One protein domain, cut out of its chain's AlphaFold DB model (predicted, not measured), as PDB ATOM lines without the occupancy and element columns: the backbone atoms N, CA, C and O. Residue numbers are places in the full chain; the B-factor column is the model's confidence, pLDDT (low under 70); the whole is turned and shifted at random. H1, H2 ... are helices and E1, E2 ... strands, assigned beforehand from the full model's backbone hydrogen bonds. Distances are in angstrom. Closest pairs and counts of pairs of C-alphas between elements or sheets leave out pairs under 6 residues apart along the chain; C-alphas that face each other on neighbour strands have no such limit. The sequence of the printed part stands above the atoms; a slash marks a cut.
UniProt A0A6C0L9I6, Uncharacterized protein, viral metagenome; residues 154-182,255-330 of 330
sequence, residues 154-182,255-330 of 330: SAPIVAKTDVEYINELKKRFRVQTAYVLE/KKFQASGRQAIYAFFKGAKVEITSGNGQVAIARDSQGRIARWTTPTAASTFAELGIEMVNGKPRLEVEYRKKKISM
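What this domain is: This is residues 154 to 182 and 255 to 330 of the 330 residues of an uncharacterized protein of viral metagenome (UniProt A0A6C0L9I6). A strongly twisted sheet of six strands makes the body, with the helix H1 crossing one of its faces and the two-stranded ribbon E1 E2 laid crosswise over part of it, as a partial sandwich. Two long loops, residues 286 to 299 and 303 to 318, lead into and out of the short edge strand E6. The 105 printed residues have one named helix and eight named strands, in the order H1 E1 E2 E3 E4 E5 E6 E7 E8, and the class is mixed. The large sheet, in the order E6 E5 E4 E3 E7 E8, and the small sheet E1 E2 are antiparallel throughout. The whole is compact and rounded, with a radius of gyration of the C-alphas of 12.4 A and spans of 36 by 29 by 25 A.

How they stand to each other: Begin at E4, residues 272 to 279, whose pairing is staggered. Its residues 272 to 276 pair with E3, residues 264 to 269, where N 267 and O 274 are 2.8 A apart; its residues 276 to 279 pair with E5, residues 282 to 285, where N 277 and O 284 are 2.8 A apart. E5's other neighbour is the edge strand E6, residues 300 to 302, with N 285 and O 300 at 2.9 A. E3 to E6 form a meander, each strand the antiparallel neighbour of the one before. E3's other neighbour is E7, residues 319 to 323, with N 266 and O 320 at 2.7 A. E7 forms a hairpin with the edge strand E8, residues 326 to 329, with N 321 and O 328 at 2.8 A. Now look at H1, residues 162 to 173, on one face of this sheet, giving two layers, helix and sheet. Its height over the sheet is 7.6 A, and it runs across the strands, at 83 degrees to E4 on the local plane; the closest C-alphas of H1 and E4 are those of Val 163 and Ser 278, 5.7 A. Every O i to N i+4 pair in H1 is within hydrogen-bond range. E1, residues 176 to 181, and E2, residues 255 to 260, pair with N 178 and O 258 at 2.8 A. Their sheet and the large one form a sandwich, two sheets face to face, with strands at 71 degrees; C-alphas 179 and 279, the closest of E1 and E4, are 4.5 A apart. H1 and E2 are apart.

Where its parts are: Find C-alpha 162 at (100.151, 190.539, 186.773); from there H1 runs 16.6 A to C-alpha 173. E4, the longest strand by residues, runs 22.3 A from C-alpha 272 at (94.959, 171.354, 186.622). E1, E2 and E3 span 16.0, 16.2 and 15.8 A; E5, E6 and E7 span 10.1, 7.0 and 12.6 A. E8 spans 10.0 A and ends at C-alpha 329, (85.755, 182.409, 183.299).

The domain as a whole: The C-alphas farthest apart are those of Ala 155 and Gln 290, 36.8 A. Residues 183 to 254 are cut out, and C-alphas 182 and 255 are 6.4 A apart across the cut. The links E5 to E6 and E6 to E7 are long. The mean pLDDT of the printed part is 87.2; residues 295 to 296 and 324 to 326 are under 70.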
ATOM      1  N   SER A 154      82.165 192.397 182.593       72.88
ATOM      2  CA  SER A 154      82.370 193.165 181.362       72.88
ATOM      3  C   SER A 154      83.239 194.410 181.539       72.88
ATOM      4  O   SER A 154      83.765 194.929 180.555       72.88
ATOM      5  N   ALA A 155      83.425 194.896 182.771       77.38
ATOM      6  CA  ALA A 155      84.296 196.034 183.020       77.38
ATOM      7  C   ALA A 155      85.745 195.716 182.596       77.38
ATOM      8  O   ALA A 155      86.292 194.688 183.009       77.38
ATOM      9  N   PRO A 156      86.426 196.599 181.849       82.38
ATOM     10  CA  PRO A 156      87.826 196.388 181.508       82.38
ATOM     11  C   PRO A 156      88.673 196.267 182.782       82.38
ATOM     12  O   PRO A 156      88.420 196.937 183.790       82.38
ATOM     13  N   ILE A 157      89.653 195.368 182.773       86.38
ATOM     14  CA  ILE A 157      90.649 195.267 183.844       86.38
ATOM     15  C   ILE A 157      91.821 196.147 183.430       86.38
ATOM     16  O   ILE A 157      92.506 195.854 182.453       86.38
ATOM     17  N   VAL A 158      92.016 197.241 184.157       85.69
ATOM     18  CA  VAL A 158      93.132 198.162 183.941       85.69
ATOM     19  C   VAL A 158      94.232 197.779 184.923       85.69
ATOM     20  O   VAL A 158      94.150 198.107 186.102       85.69
ATOM     21  N   ALA A 159      95.229 197.041 184.441       89.06
ATOM     22  CA  ALA A 159      96.381 196.604 185.221       89.06
ATOM     23  C   ALA A 159      97.642 196.656 184.352       89.06
ATOM     24  O   ALA A 159      97.600 196.271 183.185       89.06
ATOM     25  N   LYS A 160      98.749 197.139 184.919       90.12
ATOM     26  CA  LYS A 160     100.062 197.219 184.260       90.12
ATOM     27  C   LYS A 160     100.948 196.017 184.575       90.12
ATOM     28  O   LYS A 160     101.914 195.770 183.863       90.12
ATOM     29  N   THR A 161     100.637 195.294 185.646       93.12
ATOM     30  CA  THR A 161     101.372 194.105 186.090       93.12
ATOM     31  C   THR A 161     100.416 192.964 186.418       93.12
ATOM     32  O   THR A 161      99.247 193.186 186.739       93.12
ATOM     33  N   ASP A 162     100.926 191.735 186.413       93.25
ATOM     34  CA  ASP A 162     100.151 190.539 186.773       93.25
ATOM     35  C   ASP A 162      99.657 190.590 188.230       93.25
ATOM     36  O   ASP A 162      98.550 190.157 188.558       93.25
ATOM     37  N   VAL A 163     100.444 191.215 189.109       94.44
ATOM     38  CA  VAL A 163     100.070 191.487 190.504       94.44
ATOM     39  C   VAL A 163      98.881 192.444 190.579       94.44
ATOM     40  O   VAL A 163      97.920 192.173 191.304       94.44
ATOM     41  N   GLU A 164      98.925 193.551 189.834       93.81
ATOM     42  CA  GLU A 164      97.812 194.503 189.738       93.81
ATOM     43  C   GLU A 164      96.563 193.842 189.158       93.81
ATOM     44  O   GLU A 164      95.464 194.068 189.661       93.81
ATOM     45  N   TYR A 165      96.731 192.963 188.172       94.44
ATOM     46  CA  TYR A 165      95.632 192.238 187.549       94.44
ATOM     47  C   TYR A 165      94.877 191.379 188.575       94.44
ATOM     48  O   TYR A 165      93.653 191.480 188.711       94.44
ATOM     49  N   ILE A 166      95.600 190.586 189.375       95.19
ATOM     50  CA  ILE A 166      94.996 189.794 190.456       95.19
ATOM     51  C   ILE A 166      94.404 190.691 191.552       95.19
ATOM     52  O   ILE A 166      93.337 190.378 192.086       95.19
ATOM     53  N   ASN A 167      95.040 191.818 191.887       94.12
ATOM     54  CA  ASN A 167      94.509 192.765 192.873       94.12
ATOM     55  C   ASN A 167      93.174 193.382 192.433       94.12
ATOM     56  O   ASN A 167      92.248 193.473 193.245       94.12
ATOM     57  N   GLU A 168      93.040 193.751 191.160       92.88
ATOM     58  CA  GLU A 168      91.790 194.277 190.612       92.88
ATOM     59  C   GLU A 168      90.683 193.221 190.617       92.88
ATOM     60  O   GLU A 168      89.569 193.504 191.069       92.88
ATOM     61  N   LEU A 169      90.983 191.971 190.241       92.00
ATOM     62  CA  LEU A 169      90.033 190.863 190.384       92.00
ATOM     63  C   LEU A 169      89.623 190.649 191.849       92.00
ATOM     64  O   LEU A 169      88.430 190.532 192.149       92.00
ATOM     65  N   LYS A 170      90.581 190.670 192.784       92.38
ATOM     66  CA  LYS A 170      90.306 190.532 194.222       92.38
ATOM     67  C   LYS A 170      89.371 191.622 194.726       92.38
ATOM     68  O   LYS A 170      88.381 191.315 195.386       92.38
ATOM     69  N   LYS A 171      89.629 192.880 194.371       89.62
ATOM     70  CA  LYS A 171      88.792 194.033 194.731       89.62
ATOM     71  C   LYS A 171      87.389 193.922 194.135       89.62
ATOM     72  O   LYS A 171      86.390 194.065 194.844       89.62
ATOM     73  N   ARG A 172      87.307 193.624 192.840       87.12
ATOM     74  CA  ARG A 172      86.065 193.533 192.061       87.12
ATOM     75  C   ARG A 172      85.131 192.443 192.580       87.12
ATOM     76  O   ARG A 172      83.927 192.677 192.765       87.12
ATOM     77  N   PHE A 173      85.692 191.274 192.872       86.75
ATOM     78  CA  PHE A 173      84.931 190.121 193.335       86.75
ATOM     79  C   PHE A 173      84.883 189.984 194.851       86.75
ATOM     80  O   PHE A 173      84.011 189.274 195.311       86.75
ATOM     81  N   ARG A 174      85.662 190.757 195.620       87.25
ATOM     82  CA  ARG A 174      85.811 190.662 197.090       87.25
ATOM     83  C   ARG A 174      86.483 189.366 197.557       87.25
ATOM     84  O   ARG A 174      86.168 188.848 198.628       87.25
ATOM     85  N   VAL A 175      87.442 188.879 196.777       90.00
ATOM     86  CA  VAL A 175      88.277 187.729 197.143       90.00
ATOM     87  C   VAL A 175      89.281 188.158 198.216       90.00
ATOM     88  O   VAL A 175      90.029 189.117 198.026       90.00
ATOM     89  N   GLN A 176      89.305 187.439 199.338       89.50
ATOM     90  CA  GLN A 176      90.168 187.726 200.492       89.50
ATOM     91  C   GLN A 176      91.303 186.691 200.607       89.50
ATOM     92  O   GLN A 176      91.616 186.178 201.677       89.50
ATOM     93  N   THR A 177      91.934 186.361 199.482       89.38
ATOM     94  CA  THR A 177      93.169 185.564 199.473       89.38
ATOM     95  C   THR A 177      94.383 186.489 199.481       89.38
ATOM     96  O   THR A 177      94.335 187.584 198.919       89.38
ATOM     97  N   ALA A 178      95.477 186.081 200.111       91.75
ATOM     98  CA  ALA A 178      96.728 186.827 200.138       91.75
ATOM     99  C   ALA A 178      97.929 185.884 200.141       91.75
ATOM    100  O   ALA A 178      97.933 184.850 200.812       91.75
ATOM    101  N   TYR A 179      98.975 186.282 199.423       92.62
ATOM    102  CA  TYR A 179     100.291 185.681 199.561       92.62
ATOM    103  C   TYR A 179     101.067 186.464 200.611       92.62
ATOM    104  O   TYR A 179     101.299 187.666 200.459       92.62
ATOM    105  N   VAL A 180     101.436 185.792 201.699       92.12
ATOM    106  CA  VAL A 180     102.098 186.415 202.843       92.12
ATOM    107  C   VAL A 180     103.440 185.747 203.104       92.12
ATOM    108  O   VAL A 180     103.586 184.528 203.009       92.12
ATOM    109  N   LEU A 181     104.424 186.573 203.441       91.50
ATOM    110  CA  LEU A 181     105.680 186.129 204.016       91.50
ATOM    111  C   LEU A 181     105.538 186.266 205.526       91.50
ATOM    112  O   LEU A 181     105.522 187.389 206.042       91.50
ATOM    113  N   GLU A 182     105.402 185.137 206.219       90.56
ATOM    114  CA  GLU A 182     105.338 185.131 207.678       90.56
ATOM    115  C   GLU A 182     106.582 185.809 208.267       90.56
ATOM    116  O   GLU A 182     107.647 185.884 207.640       90.56
ATOM    117  N   LYS A 255     106.791 181.226 203.356       90.56
ATOM    118  CA  LYS A 255     105.786 181.548 202.345       90.56
ATOM    119  C   LYS A 255     104.465 180.898 202.733       90.56
ATOM    120  O   LYS A 255     104.433 179.695 202.990       90.56
ATOM    121  N   LYS A 256     103.379 181.664 202.723       88.69
ATOM    122  CA  LYS A 256     102.052 181.164 203.078       88.69
ATOM    123  C   LYS A 256     100.981 181.704 202.149       88.69
ATOM    124  O   LYS A 256     100.945 182.889 201.819       88.69
ATOM    125  N   PHE A 257     100.095 180.801 201.751       88.12
ATOM    126  CA  PHE A 257      98.870 181.127 201.045       88.12
ATOM    127  C   PHE A 257      97.761 181.291 202.082       88.12
ATOM    128  O   PHE A 257      97.326 180.323 202.707       88.12
ATOM    129  N   GLN A 258      97.339 182.524 202.332       87.19
ATOM    130  CA  GLN A 258      96.277 182.816 203.282       87.19
ATOM    131  C   GLN A 258      94.972 183.005 202.522       87.19
ATOM    132  O   GLN A 258      94.842 183.920 201.720       87.19
ATOM    133  N   ALA A 259      93.990 182.154 202.790       83.56
ATOM    134  CA  ALA A 259      92.673 182.257 202.182       83.56
ATOM    135  C   ALA A 259      91.624 182.486 203.266       83.56
ATOM    136  O   ALA A 259      91.278 181.552 203.995       83.56
ATOM    137  N   SER A 260      91.122 183.718 203.362       75.44
ATOM    138  CA  SER A 260      89.920 184.041 204.126       75.44
ATOM    139  C   SER A 260      88.732 184.213 203.173       75.44
ATOM    140  O   SER A 260      88.870 184.583 202.009       75.44
ATOM    141  N   GLY A 261      87.534 183.864 203.638       72.88
ATOM    142  CA  GLY A 261      86.317 183.962 202.831       72.88
ATOM    143  C   GLY A 261      86.007 182.741 201.954       72.88
ATOM    144  O   GLY A 261      86.659 181.701 202.012       72.88
ATOM    145  N   ARG A 262      84.912 182.862 201.192       77.94
ATOM    146  CA  ARG A 262      84.298 181.785 200.383       77.94
ATOM    147  C   ARG A 262      84.526 181.940 198.876       77.94
ATOM    148  O   ARG A 262      83.900 181.235 198.097       77.94
ATOM    149  N   GLN A 263      85.306 182.934 198.470       86.75
ATOM    150  CA  GLN A 263      85.528 183.282 197.071       86.75
ATOM    151  C   GLN A 263      87.010 183.144 196.777       86.75
ATOM    152  O   GLN A 263      87.830 183.486 197.630       86.75
ATOM    153  N   ALA A 264      87.334 182.659 195.588       90.81
ATOM    154  CA  ALA A 264      88.700 182.376 195.179       90.81
ATOM    155  C   ALA A 264      88.895 182.732 193.705       90.81
ATOM    156  O   ALA A 264      87.938 182.814 192.937       90.81
ATOM    157  N   ILE A 265      90.149 182.942 193.325       93.88
ATOM    158  CA  ILE A 265      90.566 183.018 191.929       93.88
ATOM    159  C   ILE A 265      91.377 181.759 191.685       93.88
ATOM    160  O   ILE A 265      92.204 181.382 192.516       93.88
ATOM    161  N   TYR A 266      91.136 181.113 190.562       94.19
ATOM    162  CA  TYR A 266      91.874 179.949 190.127       94.19
ATOM    163  C   TYR A 266      92.563 180.241 188.809       94.19
ATOM    164  O   TYR A 266      92.005 180.913 187.946       94.19
ATOM    165  N   ALA A 267      93.760 179.701 188.668       94.38
ATOM    166  CA  ALA A 267      94.487 179.616 187.422       94.38
ATOM    167  C   ALA A 267      94.525 178.161 186.948       94.38
ATOM    168  O   ALA A 267      94.283 177.229 187.726       94.38
ATOM    169  N   PHE A 268      94.845 177.976 185.673       92.81
ATOM    170  CA  PHE A 268      95.071 176.660 185.090       92.81
ATOM    171  C   PHE A 268      96.561 176.444 184.859       92.81
ATOM    172  O   PHE A 268      97.246 177.296 184.297       92.81
ATOM    173  N   PHE A 269      97.057 175.305 185.325       87.69
ATOM    174  CA  PHE A 269      98.438 174.874 185.181       87.69
ATOM    175  C   PHE A 269      98.438 173.424 184.703       87.69
ATOM    176  O   PHE A 269      98.043 172.529 185.452       87.69
ATOM    177  N   LYS A 270      98.893 173.177 183.469       87.69
ATOM    178  CA  LYS A 270      98.945 171.829 182.862       87.69
ATOM    179  C   LYS A 270      97.608 171.068 182.958       87.69
ATOM    180  O   LYS A 270      97.568 169.898 183.324       87.69
ATOM    181  N   GLY A 271      96.506 171.757 182.697       86.00
ATOM    182  CA  GLY A 271      95.133 171.267 182.782       86.00
ATOM    183  C   GLY A 271      94.560 171.229 184.200       86.00
ATOM    184  O   GLY A 271      93.350 171.088 184.361       86.00
ATOM    185  N   ALA A 272      95.391 171.385 185.234       87.69
ATOM    186  CA  ALA A 272      94.959 171.354 186.622       87.69
ATOM    187  C   ALA A 272      94.552 172.744 187.117       87.69
ATOM    188  O   ALA A 272      95.210 173.753 186.859       87.69
ATOM    189  N   LYS A 273      93.467 172.780 187.888       89.94
ATOM    190  CA  LYS A 273      92.948 173.992 188.516       89.94
ATOM    191  C   LYS A 273      93.662 174.243 189.847       89.94
ATOM    192  O   LYS A 273      93.670 173.372 190.714       89.94
ATOM    193  N   VAL A 274      94.220 175.438 190.029       91.19
ATOM    194  CA  VAL A 274      94.977 175.823 191.231       91.19
ATOM    195  C   VAL A 274      94.569 177.214 191.713       91.19
ATOM    196  O   VAL A 274      94.409 178.123 190.906       91.19
ATOM    197  N   GLU A 275      94.375 177.396 193.023       92.50
ATOM    198  CA  GLU A 275      94.084 178.726 193.580       92.50
ATOM    199  C   GLU A 275      95.270 179.673 193.355       92.50
ATOM    200  O   GLU A 275      96.418 179.306 193.606       92.50
ATOM    201  N   ILE A 276      94.979 180.898 192.921       94.50
ATOM    202  CA  ILE A 276      95.956 181.960 192.690       94.50
ATOM    203  C   ILE A 276      95.622 183.192 193.532       94.50
ATOM    204  O   ILE A 276      94.464 183.530 193.789       94.50
ATOM    205  N   THR A 277      96.660 183.880 193.985       95.00
ATOM    206  CA  THR A 277      96.551 185.150 194.690       95.00
ATOM    207  C   THR A 277      97.765 186.033 194.414       95.00
ATOM    208  O   THR A 277      98.651 185.685 193.637       95.00
ATOM    209  N   SER A 278      97.794 187.193 195.055       94.75
ATOM    210  CA  SER A 278      98.858 188.185 194.971       94.75
ATOM    211  C   SER A 278      99.240 188.695 196.360       94.75
ATOM    212  O   SER A 278      98.417 188.719 197.287       94.75
ATOM    213  N   GLY A 279     100.492 189.126 196.501       92.31
ATOM    214  CA  GLY A 279     101.035 189.757 197.705       92.31
ATOM    215  C   GLY A 279     102.551 189.922 197.611       92.31
ATOM    216  O   GLY A 279     103.187 189.264 196.799       92.31
ATOM    217  N   ASN A 280     103.144 190.815 198.406       91.00
ATOM    218  CA  ASN A 280     104.600 191.053 198.425       91.00
ATOM    219  C   ASN A 280     105.231 191.256 197.026       91.00
ATOM    220  O   ASN A 280     106.324 190.763 196.770       91.00
ATOM    221  N   GLY A 281     104.521 191.926 196.107       91.44
ATOM    222  CA  GLY A 281     104.995 192.163 194.737       91.44
ATOM    223  C   GLY A 281     105.021 190.929 193.828       91.44
ATOM    224  O   GLY A 281     105.628 190.986 192.768       91.44
ATOM    225  N   GLN A 282     104.378 189.826 194.219       94.94
ATOM    226  CA  GLN A 282     104.373 188.569 193.471       94.94
ATOM    227  C   GLN A 282     102.954 188.031 193.267       94.94
ATOM    228  O   GLN A 282     102.041 188.295 194.061       94.94
ATOM    229  N   VAL A 283     102.790 187.236 192.212       94.44
ATOM    230  CA  VAL A 283     101.666 186.316 192.031       94.44
ATOM    231  C   VAL A 283     102.047 184.959 192.611       94.44
ATOM    232  O   VAL A 283     103.190 184.525 192.490       94.44
ATOM    233  N   ALA A 284     101.112 184.290 193.281       93.81
ATOM    234  CA  ALA A 284     101.373 183.016 193.940       93.81
ATOM    235  C   ALA A 284     100.235 182.025 193.731       93.81
ATOM    236  O   ALA A 284      99.065 182.395 193.817       93.81
ATOM    237  N   ILE A 285     100.588 180.760 193.525       92.69
ATOM    238  CA  ILE A 285      99.655 179.642 193.386       92.69
ATOM    239  C   ILE A 285      99.756 178.689 194.581       92.69
ATOM    240  O   ILE A 285     100.839 178.475 195.131       92.69
ATOM    241  N   ALA A 286      98.629 178.092 194.972       89.69
ATOM    242  CA  ALA A 286      98.529 177.093 196.040       89.69
ATOM    243  C   ALA A 286      99.081 175.721 195.596       89.69
ATOM    244  O   ALA A 286      98.367 174.720 195.515       89.69
ATOM    245  N   ARG A 287     100.370 175.704 195.253       85.38
ATOM    246  CA  ARG A 287     101.117 174.553 194.744       85.38
ATOM    247  C   ARG A 287     102.550 174.609 195.253       85.38
ATOM    248  O   ARG A 287     103.155 175.680 195.194       85.38
ATOM    249  N   ASP A 288     103.100 173.481 195.691       79.81
ATOM    250  CA  ASP A 288     104.517 173.401 196.061       79.81
ATOM    251  C   ASP A 288     105.461 173.164 194.874       79.81
ATOM    252  O   ASP A 288     105.053 172.877 193.746       79.81
ATOM    253  N   SER A 289     106.761 173.267 195.149       73.44
ATOM    254  CA  SER A 289     107.833 173.044 194.174       73.44
ATOM    255  C   SER A 289     107.859 171.625 193.596       73.44
ATOM    256  O   SER A 289     108.399 171.426 192.512       73.44
ATOM    257  N   GLN A 290     107.255 170.648 194.278       74.94
ATOM    258  CA  GLN A 290     107.162 169.255 193.827       74.94
ATOM    259  C   GLN A 290     105.943 169.012 192.932       74.94
ATOM    260  O   GLN A 290     105.778 167.929 192.379       74.94
ATOM    261  N   GLY A 291     105.087 170.017 192.758       72.25
ATOM    262  CA  GLY A 291     103.913 169.924 191.912       72.25
ATOM    263  C   GLY A 291     102.623 169.573 192.635       72.25
ATOM    264  O   GLY A 291     101.588 169.511 191.972       72.25
ATOM    265  N   ARG A 292     102.645 169.388 193.957       77.81
ATOM    266  CA  ARG A 292     101.445 169.064 194.731       77.81
ATOM    267  C   ARG A 292     100.583 170.308 194.875       77.81
ATOM    268  O   ARG A 292     101.063 171.361 195.289       77.81
ATOM    269  N   ILE A 293      99.306 170.172 194.539       77.94
ATOM    270  CA  ILE A 293      98.304 171.232 194.656       77.94
ATOM    271  C   ILE A 293      97.557 171.014 195.968       77.94
ATOM    272  O   ILE A 293      96.810 170.047 196.105       77.94
ATOM    273  N   ALA A 294      97.760 171.898 196.940       71.19
ATOM    274  CA  ALA A 294      97.007 171.878 198.183       71.19
ATOM    275  C   ALA A 294      96.940 173.272 198.811       71.19
ATOM    276  O   ALA A 294      97.871 174.072 198.753       71.19
ATOM    277  N   ARG A 295      95.841 173.542 199.513       61.50
ATOM    278  CA  ARG A 295      95.629 174.821 200.205       61.50
ATOM    279  C   ARG A 295      96.636 175.080 201.338       61.50
ATOM    280  O   ARG A 295      96.825 176.225 201.733       61.50
ATOM    281  N   TRP A 296      97.282 174.026 201.845       66.19
ATOM    282  CA  TRP A 296      98.222 174.075 202.972       66.19
ATOM    283  C   TRP A 296      99.691 173.882 202.572       66.19
ATOM    284  O   TRP A 296     100.561 173.894 203.441       66.19
ATOM    285  N   THR A 297      99.991 173.691 201.284       75.38
ATOM    286  CA  THR A 297     101.377 173.570 200.817       75.38
ATOM    287  C   THR A 297     102.069 174.927 200.731       75.38
ATOM    288  O   THR A 297     101.420 175.959 200.551       75.38
ATOM    289  N   THR A 298     103.402 174.928 200.822       84.38
ATOM    290  CA  THR A 298     104.219 176.116 200.543       84.38
ATOM    291  C   THR A 298     103.908 176.615 199.130       84.38
ATOM    292  O   THR A 298     104.112 175.858 198.185       84.38
ATOM    293  N   PRO A 299     103.409 177.849 198.958       89.69
ATOM    294  CA  PRO A 299     103.009 178.329 197.648       89.69
ATOM    295  C   PRO A 299     104.222 178.616 196.763       89.69
ATOM    296  O   PRO A 299     105.263 179.099 197.225       89.69
ATOM    297  N   THR A 300     104.043 178.382 195.470       91.25
ATOM    298  CA  THR A 300     104.966 178.810 194.420       91.25
ATOM    299  C   THR A 300     104.592 180.229 194.022       91.25
ATOM    300  O   THR A 300     103.428 180.495 193.727       91.25
ATOM    301  N   ALA A 301     105.558 181.143 194.050       92.56
ATOM    302  CA  ALA A 301     105.349 182.557 193.764       92.56
ATOM    303  C   ALA A 301     106.392 183.063 192.770       92.56
ATOM    304  O   ALA A 301     107.552 182.652 192.854       92.56
ATOM    305  N   ALA A 302     105.974 183.945 191.869       93.31
ATOM    306  CA  ALA A 302     106.807 184.544 190.836       93.31
ATOM    307  C   ALA A 302     106.319 185.961 190.495       93.31
ATOM    308  O   ALA A 302     105.294 186.415 191.017       93.31
ATOM    309  N   SER A 303     107.057 186.673 189.649       92.69
ATOM    310  CA  SER A 303     106.714 188.049 189.266       92.69
ATOM    311  C   SER A 303     105.623 188.087 188.198       92.69
ATOM    312  O   SER A 303     104.840 189.036 188.160       92.69
ATOM    313  N   THR A 304     105.547 187.046 187.363       94.06
ATOM    314  CA  THR A 304     104.621 186.967 186.227       94.06
ATOM    315  C   THR A 304     103.851 185.644 186.170       94.06
ATOM    316  O   THR A 304     104.259 184.629 186.742       94.06
ATOM    317  N   PHE A 305     102.726 185.624 185.451       94.56
ATOM    318  CA  PHE A 305     101.950 184.413 185.180       94.56
ATOM    319  C   PHE A 305     102.744 183.399 184.349       94.56
ATOM    320  O   PHE A 305     102.644 182.193 184.585       94.56
ATOM    321  N   ALA A 306     103.563 183.892 183.415       91.31
ATOM    322  CA  ALA A 306     104.413 183.068 182.565       91.31
ATOM    323  C   ALA A 306     105.469 182.306 183.382       91.31
ATOM    324  O   ALA A 306     105.635 181.104 183.191       91.31
ATOM    325  N   GLU A 307     106.116 182.962 184.353       92.69
ATOM    326  CA  GLU A 307     107.069 182.313 185.268       92.69
ATOM    327  C   GLU A 307     106.414 181.223 186.131       92.69
ATOM    328  O   GLU A 307     107.049 180.224 186.468       92.69
ATOM    329  N   LEU A 308     105.130 181.381 186.471       90.81
ATOM    330  CA  LEU A 308     104.356 180.351 187.169       90.81
ATOM    331  C   LEU A 308     103.924 179.189 186.258       90.81
ATOM    332  O   LEU A 308     103.423 178.178 186.759       90.81
ATOM    333  N   GLY A 309     104.100 179.320 184.940       91.25
ATOM    334  CA  GLY A 309     103.626 178.362 183.943       91.25
ATOM    335  C   GLY A 309     102.101 178.309 183.841       91.25
ATOM    336  O   GLY A 309     101.548 177.250 183.540       91.25
ATOM    337  N   ILE A 310     101.419 179.413 184.152       93.50
ATOM    338  CA  ILE A 310      99.965 179.513 184.018       93.50
ATOM    339  C   ILE A 310      99.599 179.488 182.535       93.50
ATOM    340  O   ILE A 310     100.242 180.128 181.706       93.50
ATOM    341  N   GLU A 311      98.556 178.736 182.206       93.94
ATOM    342  CA  GLU A 311      98.024 178.665 180.853       93.94
ATOM    343  C   GLU A 311      97.551 180.035 180.379       93.94
ATOM    344  O   GLU A 311      96.830 180.736 181.089       93.94
ATOM    345  N   MET A 312      97.911 180.380 179.147       92.00
ATOM    346  CA  MET A 312      97.520 181.631 178.510       92.00
ATOM    347  C   MET A 312      96.532 181.341 177.376       92.00
ATOM    348  O   MET A 312      96.745 180.428 176.581       92.00
ATOM    349  N   VAL A 313      95.467 182.133 177.270       88.31
ATOM    350  CA  VAL A 313      94.481 182.102 176.183       88.31
ATOM    351  C   VAL A 313      94.404 183.505 175.595       88.31
ATOM    352  O   VAL A 313      94.135 184.467 176.311       88.31
ATOM    353  N   ASN A 314      94.674 183.647 174.295       86.25
ATOM    354  CA  ASN A 314      94.690 184.943 173.597       86.25
ATOM    355  C   ASN A 314      95.567 186.006 174.295       86.25
ATOM    356  O   ASN A 314      95.174 187.163 174.433       86.25
ATOM    357  N   GLY A 315      96.740 185.597 174.793       83.50
ATOM    358  CA  GLY A 315      97.681 186.487 175.484       83.50
ATOM    359  C   GLY A 315      97.274 186.893 176.907       83.50
ATOM    360  O   GLY A 315      97.959 187.709 177.515       83.50
ATOM    361  N   LYS A 316      96.194 186.328 177.462       87.06
ATOM    362  CA  LYS A 316      95.741 186.560 178.844       87.06
ATOM    363  C   LYS A 316      95.837 185.281 179.672       87.06
ATOM    364  O   LYS A 316      95.677 184.202 179.106       87.06
ATOM    365  N   PRO A 317      96.072 185.362 180.992       92.44
ATOM    366  CA  PRO A 317      96.045 184.179 181.843       92.44
ATOM    367  C   PRO A 317      94.647 183.564 181.830       92.44
ATOM    368  O   PRO A 317      93.645 184.262 181.984       92.44
ATOM    369  N   ARG A 318      94.571 182.245 181.683       93.56
ATOM    370  CA  ARG A 318      93.325 181.501 181.823       93.56
ATOM    371  C   ARG A 318      92.956 181.461 183.300       93.56
ATOM    372  O   ARG A 318      93.556 180.706 184.070       93.56
ATOM    373  N   LEU A 319      91.977 182.271 183.692       93.19
ATOM    374  CA  LEU A 319      91.539 182.385 185.079       93.19
ATOM    375  C   LEU A 319      90.053 182.056 185.234       93.19
ATOM    376  O   LEU A 319      89.230 182.309 184.361       93.19
ATOM    377  N   GLU A 320      89.708 181.531 186.403       92.69
ATOM    378  CA  GLU A 320      88.335 181.347 186.853       92.69
ATOM    379  C   GLU A 320      88.148 182.016 188.210       92.69
ATOM    380  O   GLU A 320      88.844 181.695 189.172       92.69
ATOM    381  N   VAL A 321      87.158 182.892 188.334       89.62
ATOM    382  CA  VAL A 321      86.738 183.408 189.635       89.62
ATOM    383  C   VAL A 321      85.595 182.555 190.163       89.62
ATOM    384  O   VAL A 321      84.544 182.432 189.537       89.62
ATOM    385  N   GLU A 322      85.781 181.984 191.347       87.31
ATOM    386  CA  GLU A 322      84.689 181.397 192.107       87.31
ATOM    387  C   GLU A 322      84.040 182.471 192.974       87.31
ATOM    388  O   GLU A 322      84.573 182.907 193.998       87.31
ATOM    389  N   TYR A 323      82.849 182.889 192.563       80.12
ATOM    390  CA  TYR A 323      82.050 183.882 193.258       80.12
ATOM    391  C   TYR A 323      80.733 183.243 193.690       80.12
ATOM    392  O   TYR A 323      79.920 182.862 192.858       80.12
ATOM    393  N   ARG A 324      80.508 183.107 195.006       69.75
ATOM    394  CA  ARG A 324      79.294 182.474 195.567       69.75
ATOM    395  C   ARG A 324      79.061 181.047 195.026       69.75
ATOM    396  O   ARG A 324      77.946 180.713 194.643       69.75
ATOM    397  N   LYS A 325      80.121 180.223 194.994       68.25
ATOM    398  CA  LYS A 325      80.127 178.827 194.488       68.25
ATOM    399  C   LYS A 325      79.804 178.671 192.996       68.25
ATOM    400  O   LYS A 325      79.568 177.566 192.513       68.25
ATOM    401  N   LYS A 326      79.805 179.781 192.263       67.56
ATOM    402  CA  LYS A 326      79.625 179.840 190.814       67.56
ATOM    403  C   LYS A 326      80.971 180.167 190.176       67.56
ATOM    404  O   LYS A 326      81.701 181.010 190.694       67.56
ATOM    405  N   LYS A 327      81.314 179.459 189.097       80.12
ATOM    406  CA  LYS A 327      82.578 179.623 188.367       80.12
ATOM    407  C   LYS A 327      82.360 180.592 187.212       80.12
ATOM    408  O   LYS A 327      81.427 180.410 186.438       80.12
ATOM    409  N   ILE A 328      83.203 181.611 187.130       81.56
ATOM    410  CA  ILE A 328      83.155 182.644 186.100       81.56
ATOM    411  C   ILE A 328      84.513 182.655 185.403       81.56
ATOM    412  O   ILE A 328      85.517 182.960 186.048       81.56
ATOM    413  N   SER A 329      84.543 182.317 184.118       83.25
ATOM    414  CA  SER A 329      85.755 182.409 183.299       83.25
ATOM    415  C   SER A 329      86.088 183.873 183.013       83.25
ATOM    416  O   SER A 329      85.182 184.655 182.716       83.25
ATOM    417  N   MET A 330      87.366 184.228 183.130       79.25
ATOM    418  CA  MET A 330      87.906 185.560 182.829       79.25
ATOM    419  C   MET A 330      88.760 185.534 181.566       79.25
ATOM    420  O   MET A 330      89.345 184.466 181.277       79.25
TER     421      MET A 330